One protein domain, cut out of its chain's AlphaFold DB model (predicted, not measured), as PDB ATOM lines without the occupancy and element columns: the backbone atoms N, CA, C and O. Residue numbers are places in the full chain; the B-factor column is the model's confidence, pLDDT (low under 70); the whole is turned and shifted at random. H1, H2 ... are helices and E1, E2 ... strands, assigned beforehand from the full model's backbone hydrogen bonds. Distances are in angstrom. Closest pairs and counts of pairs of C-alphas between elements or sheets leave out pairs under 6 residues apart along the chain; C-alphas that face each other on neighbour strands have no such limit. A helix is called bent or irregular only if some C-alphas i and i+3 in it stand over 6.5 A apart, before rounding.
ATOM      1  N   SER A  74     148.429 211.296 161.502       86.19
ATOM      2  CA  SER A  74     149.230 212.026 160.514       86.19
ATOM      3  C   SER A  74     150.749 211.934 160.740       86.19
ATOM      4  O   SER A  74     151.451 211.617 159.777       86.19
ATOM      5  N   PRO A  75     151.296 212.117 161.965       87.81
ATOM      6  CA  PRO A  75     152.742 212.015 162.183       87.81
ATOM      7  C   PRO A  75     153.286 210.609 161.908       87.81
ATOM      8  O   PRO A  75     154.374 210.453 161.358       87.81
ATOM      9  N   LEU A  76     152.518 209.568 162.251       87.50
ATOM     10  CA  LEU A  76     152.928 208.183 162.022       87.50
ATOM     11  C   LEU A  76     152.951 207.856 160.527       87.50
ATOM     12  O   LEU A  76     153.907 207.253 160.047       87.50
ATOM     13  N   LEU A  77     151.924 208.274 159.784       86.25
ATOM     14  CA  LEU A  77     151.871 208.078 158.333       86.25
ATOM     15  C   LEU A  77     152.994 208.824 157.615       86.25
ATOM     16  O   LEU A  77     153.573 208.292 156.669       86.25
ATOM     17  N   PHE A  78     153.322 210.027 158.085       86.62
ATOM     18  CA  PHE A  78     154.443 210.797 157.568       86.62
ATOM     19  C   PHE A  78     155.779 210.067 157.792       86.62
ATOM     20  O   PHE A  78     156.542 209.881 156.843       86.62
ATOM     21  N   ASN A  79     156.018 209.550 159.001       89.06
ATOM     22  CA  ASN A  79     157.218 208.762 159.301       89.06
ATOM     23  C   ASN A  79     157.303 207.478 158.460       89.06
ATOM     24  O   ASN A  79     158.368 207.160 157.940       89.06
ATOM     25  N   LEU A  80     156.184 206.770 158.270       88.19
ATOM     26  CA  LEU A  80     156.124 205.573 157.417       88.19
ATOM     27  C   LEU A  80     156.443 205.883 155.949       88.19
ATOM     28  O   LEU A  80     157.055 205.066 155.262       88.19
ATOM     29  N   ALA A  81     156.044 207.056 155.453       87.31
ATOM     30  CA  ALA A  81     156.409 207.483 154.107       87.31
ATOM     31  C   ALA A  81     157.926 207.724 153.998       87.31
ATOM     32  O   ALA A  81     158.561 207.219 153.071       87.31
ATOM     33  N   LEU A  82     158.522 208.437 154.962       90.38
ATOM     34  CA  LEU A  82     159.958 208.741 154.962       90.38
ATOM     35  C   LEU A  82     160.859 207.536 155.270       90.38
ATOM     36  O   LEU A  82     162.015 207.525 154.847       90.38
ATOM     37  N   GLU A  83     160.351 206.488 155.922       90.62
ATOM     38  CA  GLU A  83     161.101 205.248 156.175       90.62
ATOM     39  C   GLU A  83     161.697 204.662 154.882       90.62
ATOM     40  O   GLU A  83     162.819 204.151 154.870       90.62
ATOM     41  N   ARG A  84     160.992 204.797 153.751       87.19
ATOM     42  CA  ARG A  84     161.473 204.334 152.441       87.19
ATOM     43  C   ARG A  84     162.746 205.038 151.989       87.19
ATOM     44  O   ARG A  84     163.632 204.375 151.450       87.19
ATOM     45  N   LEU A  85     162.838 206.344 152.222       92.75
ATOM     46  CA  LEU A  85     164.045 207.111 151.937       92.75
ATOM     47  C   LEU A  85     165.206 206.610 152.804       92.75
ATOM     48  O   LEU A  85     166.288 206.356 152.283       92.75
ATOM     49  N   SER A  86     164.957 206.387 154.097       94.06
ATOM     50  CA  SER A  86     165.972 205.885 155.029       94.06
ATOM     51  C   SER A  86     166.527 204.518 154.613       94.06
ATOM     52  O   SER A  86     167.742 204.333 154.538       94.06
ATOM     53  N   ILE A  87     165.646 203.577 154.252       93.00
ATOM     54  CA  ILE A  87     166.039 202.251 153.751       93.00
ATOM     55  C   ILE A  87     166.874 202.382 152.473       93.00
ATOM     56  O   ILE A  87     167.913 201.737 152.356       93.00
ATOM     57  N   HIS A  88     166.439 203.214 151.523       93.00
ATOM     58  CA  HIS A  88     167.167 203.416 150.272       93.00
ATOM     59  C   HIS A  88     168.577 203.964 150.524       93.00
ATOM     60  O   HIS A  88     169.546 203.413 150.004       93.00
ATOM     61  N   LEU A  89     168.712 204.984 151.374       95.81
ATOM     62  CA  LEU A  89     170.016 205.563 151.693       95.81
ATOM     63  C   LEU A  89     170.934 204.544 152.379       95.81
ATOM     64  O   LEU A  89     172.094 204.414 152.000       95.81
ATOM     65  N   ASN A  90     170.422 203.774 153.343       95.00
ATOM     66  CA  ASN A  90     171.211 202.777 154.077       95.00
ATOM     67  C   ASN A  90     171.674 201.591 153.214       95.00
ATOM     68  O   ASN A  90     172.685 200.972 153.531       95.00
ATOM     69  N   LEU A  91     170.937 201.246 152.153       94.88
ATOM     70  CA  LEU A  91     171.285 200.128 151.269       94.88
ATOM     71  C   LEU A  91     172.338 200.491 150.218       94.88
ATOM     72  O   LEU A  91     173.071 199.609 149.774       94.88
ATOM     73  N   HIS A  92     172.379 201.752 149.785       94.62
ATOM     74  CA  HIS A  92     173.160 202.162 148.615       94.62
ATOM     75  C   HIS A  92     174.377 203.026 148.936       94.62
ATOM     76  O   HIS A  92     175.271 203.113 148.097       94.62
ATOM     77  N   TYR A  93     174.437 203.637 150.121       95.69
ATOM     78  CA  TYR A  93     175.485 204.595 150.464       95.69
ATOM     79  C   TYR A  93     176.182 204.230 151.775       95.69
ATOM     80  O   TYR A  93     175.524 203.751 152.706       95.69
ATOM     81  N   PRO A  94     177.503 204.469 151.881       94.19
ATOM     82  CA  PRO A  94     178.246 204.189 153.100       94.19
ATOM     83  C   PRO A  94     177.757 205.061 154.257       94.19
ATOM     84  O   PRO A  94     177.244 206.161 154.060       94.19
ATOM     85  N   MET A  95     177.920 204.556 155.478       93.56
ATOM     86  CA  MET A  95     177.599 205.288 156.699       93.56
ATOM     87  C   MET A  95     178.821 206.029 157.221       93.56
ATOM     88  O   MET A  95     179.932 205.507 157.189       93.56
ATOM     89  N   VAL A  96     178.607 207.230 157.756       90.88
ATOM     90  CA  VAL A  96     179.634 207.921 158.532       90.88
ATOM     91  C   VAL A  96     179.737 207.233 159.887       90.88
ATOM     92  O   VAL A  96     178.732 207.011 160.569       90.88
ATOM     93  N   HIS A  97     180.962 206.869 160.260       86.88
ATOM     94  CA  HIS A  97     181.255 206.193 161.514       86.88
ATOM     95  C   HIS A  97     181.652 207.219 162.581       86.88
ATOM     96  O   HIS A  97     182.671 207.894 162.454       86.88
ATOM     97  N   PHE A  98     180.864 207.299 163.649       76.94
ATOM     98  CA  PHE A  98     181.201 208.011 164.875       76.94
ATOM     99  C   PHE A  98     181.176 207.012 166.031       76.94
ATOM    100  O   PHE A  98     180.115 206.669 166.549       76.94
ATOM    101  N   GLU A  99     182.351 206.501 166.397       76.19
ATOM    102  CA  GLU A  99     182.492 205.421 167.382       76.19
ATOM    103  C   GLU A  99     181.645 204.194 167.013       76.19
ATOM    104  O   GLU A  99     181.931 203.561 166.000       76.19
ATOM    105  N   THR A 100     180.617 203.851 167.792       76.50
ATOM    106  CA  THR A 100     179.673 202.754 167.508       76.50
ATOM    107  C   THR A 100     178.412 203.209 166.778       76.50
ATOM    108  O   THR A 100     177.623 202.382 166.321       76.50
ATOM    109  N   ILE A 101     178.221 204.520 166.616       82.62
ATOM    110  CA  ILE A 101     177.100 205.092 165.880       82.62
ATOM    111  C   ILE A 101     177.487 205.180 164.405       82.62
ATOM    112  O   ILE A 101     178.511 205.753 164.026       82.62
ATOM    113  N   HIS A 102     176.651 204.606 163.544       88.19
ATOM    114  CA  HIS A 102     176.862 204.600 162.099       88.19
ATOM    115  C   HIS A 102     175.602 205.108 161.412       88.19
ATOM    116  O   HIS A 102     174.539 204.490 161.526       88.19
ATOM    117  N   ARG A 103     175.688 206.266 160.751       90.94
ATOM    118  CA  ARG A 103     174.556 206.901 160.062       90.94
ATOM    119  C   ARG A 103     175.043 207.636 158.817       90.94
ATOM    120  O   ARG A 103     176.119 208.217 158.828       90.94
ATOM    121  N   ASN A 104     174.238 207.644 157.760       94.56
ATOM    122  CA  ASN A 104     174.446 208.510 156.591       94.56
ATOM    123  C   ASN A 104     173.368 209.602 156.468       94.56
ATOM    124  O   ASN A 104     173.468 210.488 155.628       94.56
ATOM    125  N   HIS A 105     172.341 209.581 157.318       94.75
ATOM    126  CA  HIS A 105     171.343 210.641 157.383       94.75
ATOM    127  C   HIS A 105     170.734 210.765 158.781       94.75
ATOM    128  O   HIS A 105     170.681 209.798 159.545       94.75
ATOM    129  N   LEU A 106     170.237 211.961 159.089       93.31
ATOM    130  CA  LEU A 106     169.370 212.262 160.223       93.31
ATOM    131  C   LEU A 106     168.023 212.743 159.680       93.31
ATOM    132  O   LEU A 106     167.978 213.568 158.768       93.31
ATOM    133  N   LEU A 107     166.939 212.211 160.240       92.25
ATOM    134  CA  LEU A 107     165.570 212.589 159.902       92.25
ATOM    135  C   LEU A 107     164.872 213.060 161.171       92.25
ATOM    136  O   LEU A 107     164.797 212.316 162.151       92.25
ATOM    137  N   TYR A 108     164.337 214.275 161.137       90.62
ATOM    138  CA  TYR A 108     163.451 214.783 162.171       90.62
ATOM    139  C   TYR A 108     162.271 215.490 161.516       90.62
ATOM    140  O   TYR A 108     162.385 216.625 161.068       90.62
ATOM    141  N   MET A 109     161.123 214.811 161.471       87.25
ATOM    142  CA  MET A 109     159.961 215.281 160.714       87.25
ATOM    143  C   MET A 109     160.371 215.643 159.272       87.25
ATOM    144  O   MET A 109     160.882 214.782 158.557       87.25
ATOM    145  N   ASP A 110     160.124 216.873 158.828       88.69
ATOM    146  CA  ASP A 110     160.454 217.371 157.494       88.69
ATOM    147  C   ASP A 110     161.928 217.759 157.310       88.69
ATOM    148  O   ASP A 110     162.372 217.893 156.167       88.69
ATOM    149  N   ASP A 111     162.697 217.882 158.395       90.94
ATOM    150  CA  ASP A 111     164.122 218.187 158.332       90.94
ATOM    151  C   ASP A 111     164.942 216.920 158.037       90.94
ATOM    152  O   ASP A 111     164.891 215.918 158.762       90.94
ATOM    153  N   ILE A 112     165.735 216.984 156.964       92.94
ATOM    154  CA  ILE A 112     166.611 215.905 156.495       92.94
ATOM    155  C   ILE A 112     168.040 216.432 156.434       92.94
ATOM    156  O   ILE A 112     168.313 217.408 155.736       92.94
ATOM    157  N   LYS A 113     168.965 215.754 157.116       92.81
ATOM    158  CA  LYS A 113     170.398 216.059 157.072       92.81
ATOM    159  C   LYS A 113     171.161 214.852 156.546       92.81
ATOM    160  O   LYS A 113     171.099 213.785 157.151       92.81
ATOM    161  N   LEU A 114     171.859 215.014 155.427       94.31
ATOM    162  CA  LEU A 114     172.693 213.972 154.826       94.31
ATOM    163  C   LEU A 114     174.133 214.098 155.335       94.31
ATOM    164  O   LEU A 114     174.617 215.204 155.564       94.31
ATOM    165  N   LEU A 115     174.794 212.962 155.534       92.88
ATOM    166  CA  LEU A 115     176.150 212.857 156.060       92.88
ATOM    167  C   LEU A 115     176.952 211.915 155.160       92.88
ATOM    168  O   LEU A 115     176.558 210.766 154.965       92.88
ATOM    169  N   ALA A 116     178.091 212.385 154.661       92.56
ATOM    170  CA  ALA A 116     179.060 211.573 153.936       92.56
ATOM    171  C   ALA A 116     180.481 212.071 154.232       92.56
ATOM    172  O   ALA A 116     180.671 213.227 154.608       92.56
ATOM    173  N   THR A 117     181.466 211.189 154.080       89.38
ATOM    174  CA  THR A 117     182.896 211.526 154.177       89.38
ATOM    175  C   THR A 117     183.426 212.167 152.904       89.38
ATOM    176  O   THR A 117     184.302 213.023 152.972       89.38
ATOM    177  N   ASP A 118     182.882 211.754 151.761       91.31
ATOM    178  CA  ASP A 118     183.344 212.145 150.436       91.31
ATOM    179  C   ASP A 118     182.310 213.047 149.759       91.31
ATOM    180  O   ASP A 118     181.111 212.750 149.757       91.31
ATOM    181  N   GLU A 119     182.782 214.135 149.149       91.69
ATOM    182  CA  GLU A 119     181.936 215.126 148.476       91.69
ATOM    183  C   GLU A 119     181.097 214.514 147.348       91.69
ATOM    184  O   GLU A 119     179.896 214.769 147.257       91.69
ATOM    185  N   GLU A 120     181.704 213.642 146.539       92.06
ATOM    186  CA  GLU A 120     181.024 212.955 145.437       92.06
ATOM    187  C   GLU A 120     179.866 212.084 145.948       92.06
ATOM    188  O   GLU A 120     178.776 212.065 145.371       92.06
ATOM    189  N   ILE A 121     180.068 211.395 147.075       93.31
ATOM    190  CA  ILE A 121     179.036 210.559 147.693       93.31
ATOM    191  C   ILE A 121     177.897 211.434 148.215       93.31
ATOM    192  O   ILE A 121     176.731 211.103 148.000       93.31
ATOM    193  N   LEU A 122     178.213 212.564 148.857       93.56
ATOM    194  CA  LEU A 122     177.202 213.503 149.343       93.56
ATOM    195  C   LEU A 122     176.337 214.046 148.199       93.56
ATOM    196  O   LEU A 122     175.110 214.128 148.328       93.56
ATOM    197  N   GLU A 123     176.958 214.386 147.070       92.75
ATOM    198  CA  GLU A 123     176.252 214.873 145.887       92.75
ATOM    199  C   GLU A 123     175.318 213.792 145.314       92.75
ATOM    200  O   GLU A 123     174.124 214.031 145.107       92.75
ATOM    201  N   GLN A 124     175.814 212.559 145.154       93.06
ATOM    202  CA  GLN A 124     175.010 211.424 144.688       93.06
ATOM    203  C   GLN A 124     173.833 211.116 145.626       93.06
ATOM    204  O   GLN A 124     172.708 210.906 145.165       93.06
ATOM    205  N   MET A 125     174.073 211.118 146.941       95.00
ATOM    206  CA  MET A 125     173.032 210.946 147.958       95.00
ATOM    207  C   MET A 125     171.971 212.041 147.878       95.00
ATOM    208  O   MET A 125     170.779 211.766 148.053       95.00
ATOM    209  N   THR A 126     172.392 213.274 147.596       93.69
ATOM    210  CA  THR A 126     171.483 214.404 147.424       93.69
ATOM    211  C   THR A 126     170.561 214.155 146.236       93.69
ATOM    212  O   THR A 126     169.345 214.142 146.423       93.69
ATOM    213  N   TYR A 127     171.089 213.839 145.048       92.00
ATOM    214  CA  TYR A 127     170.251 213.548 143.877       92.00
ATOM    215  C   TYR A 127     169.290 212.372 144.100       92.00
ATOM    216  O   TYR A 127     168.111 212.464 143.747       92.00
ATOM    217  N   ALA A 128     169.749 211.289 144.733       92.50
ATOM    218  CA  ALA A 128     168.889 210.152 145.061       92.50
ATOM    219  C   ALA A 128     167.760 210.537 146.030       92.50
ATOM    220  O   ALA A 128     166.617 210.102 145.867       92.50
ATOM    221  N   THR A 129     168.053 211.401 147.003       93.50
ATOM    222  CA  THR A 129     167.059 211.933 147.941       93.50
ATOM    223  C   THR A 129     166.019 212.794 147.223       93.50
ATOM    224  O   THR A 129     164.819 212.584 147.421       93.50
ATOM    225  N   LEU A 130     166.449 213.708 146.343       91.44
ATOM    226  CA  LEU A 130     165.561 214.571 145.553       91.44
ATOM    227  C   LEU A 130     164.608 213.742 144.674       91.44
ATOM    228  O   LEU A 130     163.392 213.964 144.685       91.44
ATOM    229  N   ASP A 131     165.132 212.743 143.957       89.44
ATOM    230  CA  ASP A 131     164.333 211.851 143.113       89.44
ATOM    231  C   ASP A 131     163.362 210.993 143.943       89.44
ATOM    232  O   ASP A 131     162.179 210.881 143.607       89.44
ATOM    233  N   CYS A 132     163.816 210.439 145.072       90.12
ATOM    234  CA  CYS A 132     162.975 209.647 145.967       90.12
ATOM    235  C   CYS A 132     161.792 210.467 146.510       90.12
ATOM    236  O   CYS A 132     160.632 210.073 146.350       90.12
ATOM    237  N   LEU A 133     162.061 211.647 147.079       90.69
ATOM    238  CA  LEU A 133     161.040 212.546 147.625       90.69
ATOM    239  C   LEU A 133     160.034 212.979 146.552       90.69
ATOM    240  O   LEU A 133     158.820 212.936 146.781       90.69
ATOM    241  N   LYS A 134     160.515 213.313 145.351       87.12
ATOM    242  CA  LYS A 134     159.665 213.665 144.207       87.12
ATOM    243  C   LYS A 134     158.755 212.515 143.788       87.12
ATOM    244  O   LYS A 134     157.570 212.737 143.533       87.12
ATOM    245  N   ARG A 135     159.275 211.284 143.734       87.19
ATOM    246  CA  ARG A 135     158.469 210.092 143.426       87.19
ATOM    247  C   ARG A 135     157.373 209.889 144.464       87.19
ATOM    248  O   ARG A 135     156.233 209.648 144.077       87.19
ATOM    249  N   MET A 136     157.689 210.058 145.749       85.75
ATOM    250  CA  MET A 136     156.715 209.991 146.847       85.75
ATOM    251  C   MET A 136     155.675 211.125 146.816       85.75
ATOM    252  O   MET A 136     154.614 210.998 147.424       85.75
ATOM    253  N   GLY A 137     155.933 212.198 146.065       86.81
ATOM    254  CA  GLY A 137     155.028 213.337 145.910       86.81
ATOM    255  C   GLY A 137     155.317 214.504 146.853       86.81
ATOM    256  O   GLY A 137     154.501 215.422 146.928       86.81
ATOM    257  N   PHE A 138     156.462 214.503 147.539       87.44
ATOM    258  CA  PHE A 138     156.903 215.639 148.342       87.44
ATOM    259  C   PHE A 138     157.427 216.777 147.464       87.44
ATOM    260  O   PHE A 138     157.922 216.573 146.353       87.44
ATOM    261  N   ARG A 139     157.318 217.998 147.991       86.81
ATOM    262  CA  ARG A 139     157.946 219.198 147.435       86.81
ATOM    263  C   ARG A 139     158.987 219.688 148.419       86.81
ATOM    264  O   ARG A 139     158.708 219.776 149.610       86.81
ATOM    265  N   ILE A 140     160.158 220.020 147.902       86.88
ATOM    266  CA  ILE A 140     161.300 220.423 148.714       86.88
ATOM    267  C   ILE A 140     161.345 221.944 148.776       86.88
ATOM    268  O   ILE A 140     161.093 222.631 147.784       86.88
ATOM    269  N   ASN A 141     161.636 222.471 149.961       88.75
ATOM    270  CA  ASN A 141     161.810 223.898 150.168       88.75
ATOM    271  C   ASN A 141     163.288 224.272 150.046       88.75
ATOM    272  O   ASN A 141     163.997 224.369 151.042       88.75
ATOM    273  N   PHE A 142     163.726 224.524 148.818       85.81
ATOM    274  CA  PHE A 142     165.123 224.831 148.512       85.81
ATOM    275  C   PHE A 142     165.639 226.121 149.160       85.81
ATOM    276  O   PHE A 142     166.831 226.232 149.411       85.81
ATOM    277  N   ASN A 143     164.753 227.054 149.528       84.19
ATOM    278  CA  ASN A 143     165.132 228.257 150.283       84.19
ATOM    279  C   ASN A 143     165.562 227.942 151.725       84.19
ATOM    280  O   ASN A 143     166.150 228.792 152.387       84.19
ATOM    281  N   LYS A 144     165.219 226.754 152.234       86.06
ATOM    282  CA  LYS A 144     165.621 226.253 153.555       86.06
ATOM    283  C   LYS A 144     166.676 225.145 153.471       86.06
ATOM    284  O   LYS A 144     167.049 224.591 154.501       86.06
ATOM    285  N   SER A 145     167.128 224.801 152.268       88.50
ATOM    286  CA  SER A 145     168.138 223.772 152.039       88.50
ATOM    287  C   SER A 145     169.492 224.423 151.782       88.50
ATOM    288  O   SER A 145     169.571 225.474 151.152       88.50
ATOM    289  N   ALA A 146     170.558 223.781 152.244       89.25
ATOM    290  CA  ALA A 146     171.928 224.206 151.995       89.25
ATOM    291  C   ALA A 146     172.847 222.981 151.954       89.25
ATOM    292  O   ALA A 146     172.505 221.932 152.504       89.25
ATOM    293  N   THR A 147     174.001 223.120 151.307       88.75
ATOM    294  CA  THR A 147     175.044 222.087 151.255       88.75
ATOM    295  C   THR A 147     176.370 222.631 151.776       88.75
ATOM    296  O   THR A 147     176.673 223.801 151.573       88.75
ATOM    297  N   ASN A 148     177.171 221.801 152.437       86.81
ATOM    298  CA  ASN A 148     178.533 222.147 152.849       86.81
ATOM    299  C   ASN A 148     179.584 221.891 151.754       86.81
ATOM    300  O   ASN A 148     180.766 222.081 152.018       86.81
ATOM    301  N   LEU A 149     179.174 221.456 150.556       84.88
ATOM    302  CA  LEU A 149     180.067 221.333 149.401       84.88
ATOM    303  C   LEU A 149     180.620 222.698 148.977       84.88
ATOM    304  O   LEU A 149     179.931 223.713 149.080       84.88
ATOM    305  N   ASP A 150     181.821 222.703 148.394       81.31
ATOM    306  CA  ASP A 150     182.485 223.914 147.883       81.31
ATOM    307  C   ASP A 150     181.793 224.553 146.663       81.31
ATOM    308  O   ASP A 150     182.239 225.566 146.121       81.31
ATOM    309  N   HIS A 151     180.689 223.962 146.214       83.38
ATOM    310  CA  HIS A 151     179.896 224.417 145.089       83.38
ATOM    311  C   HIS A 151     178.406 224.116 145.315       83.38
ATOM    312  O   HIS A 151     178.046 223.179 146.034       83.38
ATOM    313  N   PRO A 152     177.504 224.902 144.704       85.12
ATOM    314  CA  PRO A 152     176.078 224.628 144.769       85.12
ATOM    315  C   PRO A 152     175.717 223.366 143.974       85.12
ATOM    316  O   PRO A 152     176.226 223.153 142.873       85.12
ATOM    317  N   ILE A 153     174.765 222.583 144.483       85.50
ATOM    318  CA  ILE A 153     174.246 221.400 143.781       85.50
ATOM    319  C   ILE A 153     173.157 221.861 142.815       85.50
ATOM    320  O   ILE A 153     172.146 222.431 143.235       85.50
ATOM    321  N   GLN A 154     173.359 221.624 141.520       81.81
ATOM    322  CA  GLN A 154     172.423 222.014 140.467       81.81
ATOM    323  C   GLN A 154     171.671 220.796 139.941       81.81
ATOM    324  O   GLN A 154     172.219 219.964 139.223       81.81
ATOM    325  N   GLU A 155     170.371 220.717 140.210       73.81
ATOM    326  CA  GLU A 155     169.533 219.687 139.613       73.81
ATOM    327  C   GLU A 155     168.925 220.200 138.300       73.81
ATOM    328  O   GLU A 155     167.802 220.713 138.248       73.81
ATOM    329  N   ALA A 156     169.676 220.045 137.204       65.81
ATOM    330  CA  ALA A 156     169.289 220.525 135.873       65.81
ATOM    331  C   ALA A 156     167.919 219.997 135.400       65.81
ATOM    332  O   ALA A 156     167.182 220.704 134.715       65.81
ATOM    333  N   ALA A 157     167.535 218.781 135.806       61.91
ATOM    334  CA  ALA A 157     166.238 218.184 135.477       61.91
ATOM    335  C   ALA A 157     165.046 218.856 136.186       61.91
ATOM    336  O   ALA A 157     163.900 218.679 135.763       61.91
ATOM    337  N   GLN A 158     165.292 219.597 137.270       62.78
ATOM    338  CA  GLN A 158     164.270 220.321 138.031       62.78
ATOM    339  C   GLN A 158     164.411 221.843 137.907       62.78
ATOM    340  O   GLN A 158     163.473 222.559 138.246       62.78
ATOM    341  N   GLY A 159     165.539 222.334 137.381       66.88
ATOM    342  CA  GLY A 159     165.827 223.763 137.282       66.88
ATOM    343  C   GLY A 159     166.043 224.399 138.654       66.88
ATOM    344  O   GLY A 159     165.657 225.547 138.862       66.88
ATOM    345  N   VAL A 160     166.600 223.636 139.598       72.06
ATOM    346  CA  VAL A 160     166.753 224.051 140.991       72.06
ATOM    347  C   VAL A 160     168.200 223.942 141.448       72.06
ATOM    348  O   VAL A 160     168.919 223.027 141.052       72.06
ATOM    349  N   THR A 161     168.598 224.871 142.316       83.00
ATOM    350  CA  THR A 161     169.935 224.952 142.894       83.00
ATOM    351  C   THR A 161     169.845 224.903 144.416       83.00
ATOM    352  O   THR A 161     169.161 225.734 145.015       83.00
ATOM    353  N   ILE A 162     170.551 223.959 145.040       85.88
ATOM    354  CA  ILE A 162     170.813 223.981 146.482       85.88
ATOM    355  C   ILE A 162     172.066 224.836 146.699       85.88
ATOM    356  O   ILE A 162     173.130 224.478 146.185       85.88
ATOM    357  N   PRO A 163     171.964 225.971 147.409       85.69
ATOM    358  CA  PRO A 163     173.098 226.863 147.602       85.69
ATOM    359  C   PRO A 163     174.149 226.259 148.541       85.69
ATOM    360  O   PRO A 163     173.827 225.505 149.463       85.69
ATOM    361  N   GLN A 164     175.406 226.647 148.324       84.25
ATOM    362  CA  GLN A 164     176.489 226.416 149.277       84.25
ATOM    363  C   GLN A 164     176.212 227.171 150.585       84.25
ATOM    364  O   GLN A 164     175.790 228.331 150.580       84.25
ATOM    365  N   LEU A 165     176.476 226.516 151.711       82.38
ATOM    366  CA  LEU A 165     176.381 227.080 153.046       82.38
ATOM    367  C   LEU A 165     177.605 227.959 153.320       82.38
ATOM    368  O   LEU A 165     178.689 227.464 153.620       82.38
ATOM    369  N   VAL A 166     177.418 229.275 153.226       71.94
ATOM    370  CA  VAL A 166     178.490 230.262 153.451       71.94
ATOM    371  C   VAL A 166     178.591 230.684 154.923       71.94
ATOM    372  O   VAL A 166     179.687 230.929 155.419       71.94
ATOM    373  N   GLU A 167     177.458 230.769 155.626       76.06
ATOM    374  CA  GLU A 167     177.388 231.274 157.004       76.06
ATOM    375  C   GLU A 167     177.117 230.152 158.015       76.06
ATOM    376  O   GLU A 167     177.986 229.324 158.259       76.06
ATOM    377  N   THR A 168     175.934 230.127 158.632       78.44
ATOM    378  CA  THR A 168     175.531 229.123 159.618       78.44
ATOM    379  C   THR A 168     174.209 228.493 159.233       78.44
ATOM    380  O   THR A 168     173.358 229.106 158.585       78.44
TER     381      THR A 168
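This is residues 74 to 168 of the 376 residues of an uncharacterized protein of Sarcoptes scabiei (UniProt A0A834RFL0). Two long helices, H1 and H2, pack on each other at a slant and run opposite ways, and the small strand hairpin E3 and E4 covers them, with E3 nearer to H1 and E4 nearer to H2. Two more small hairpins lie farther out: E1 and E2, farthest from the middle, and E5 and E6, of which E5 packs on H2 after a long stretch with no named element. The printed part has 95 residues, with two named helices and six named strands in the order H1, E1, E2, E3, E4, H2, E5, E6. The strands make three antiparallel sheets of two, and the class is mixed, helices and strands. The whole is compact, with a radius of gyration of the C-alphas of 13.4 A, and rounded, with spans of 35 by 34 by 25 A.

H1, residues 74 to 92, touches H2, residues 119 to 136, with its residues 81 to 89 alone; the closest C-alphas, of Leu 85 and Cys 132, are 6.6 A apart. They run opposite ways at a steep tilt of 40 degrees. E1, residues 96 to 98, and E2, residues 101 to 103, form an antiparallel hairpin, with N 98 and O 101 within hydrogen-bond range at 2.8 A. E2 runs on into E3, residues 105 to 108, at 87 degrees across a break of 1 residue. E3 forms an antiparallel hairpin with E4, residues 111 to 114, where N 106 and O 113 are 2.8 A apart. The closest C-alphas of H1 and E3, Ser 86 and His 105, are 7.6 A apart; those of E4 and H2, Leu 114 and Leu 122, are 7.1 A apart. E5, residues 153 to 155, and E6, residues 160 to 162, form the third antiparallel hairpin, with N 155 and O 160 at 2.9 A. The closest C-alphas of H2 and E5, Glu 123 and Ile 153, are 7.1 A apart, while H2 and E6 are apart. In H2 every O i to N i+4 pair is within hydrogen-bond range, and in H1 13 of 15 are.

H1 begins at C-alpha 74, (149.230, 212.026, 160.514), and is 28.5 A long. It is neither bent nor irregular, but only just: C-alphas 81 and 84 are 6.2 A apart. E1 and E2 measure 6.5 A and 6.6 A, E3 and E4 10.1 A and 10.2 A. H2 is 25.8 A long and ends at C-alpha 136, (156.715, 209.991, 146.847). E5 measures 6.5 A; E6, 6.8 A long, ends at C-alpha 162, (170.813, 223.981, 146.482).

The two C-alphas farthest apart, of Thr 100 and Gly 159, are 39.3 A apart. The printed part has no cut. The link from H2 to E5, residues 137 to 152, is long; the other links are tight. The mean pLDDT of the printed part is 87.3, and residues 156 to 159 are under 70.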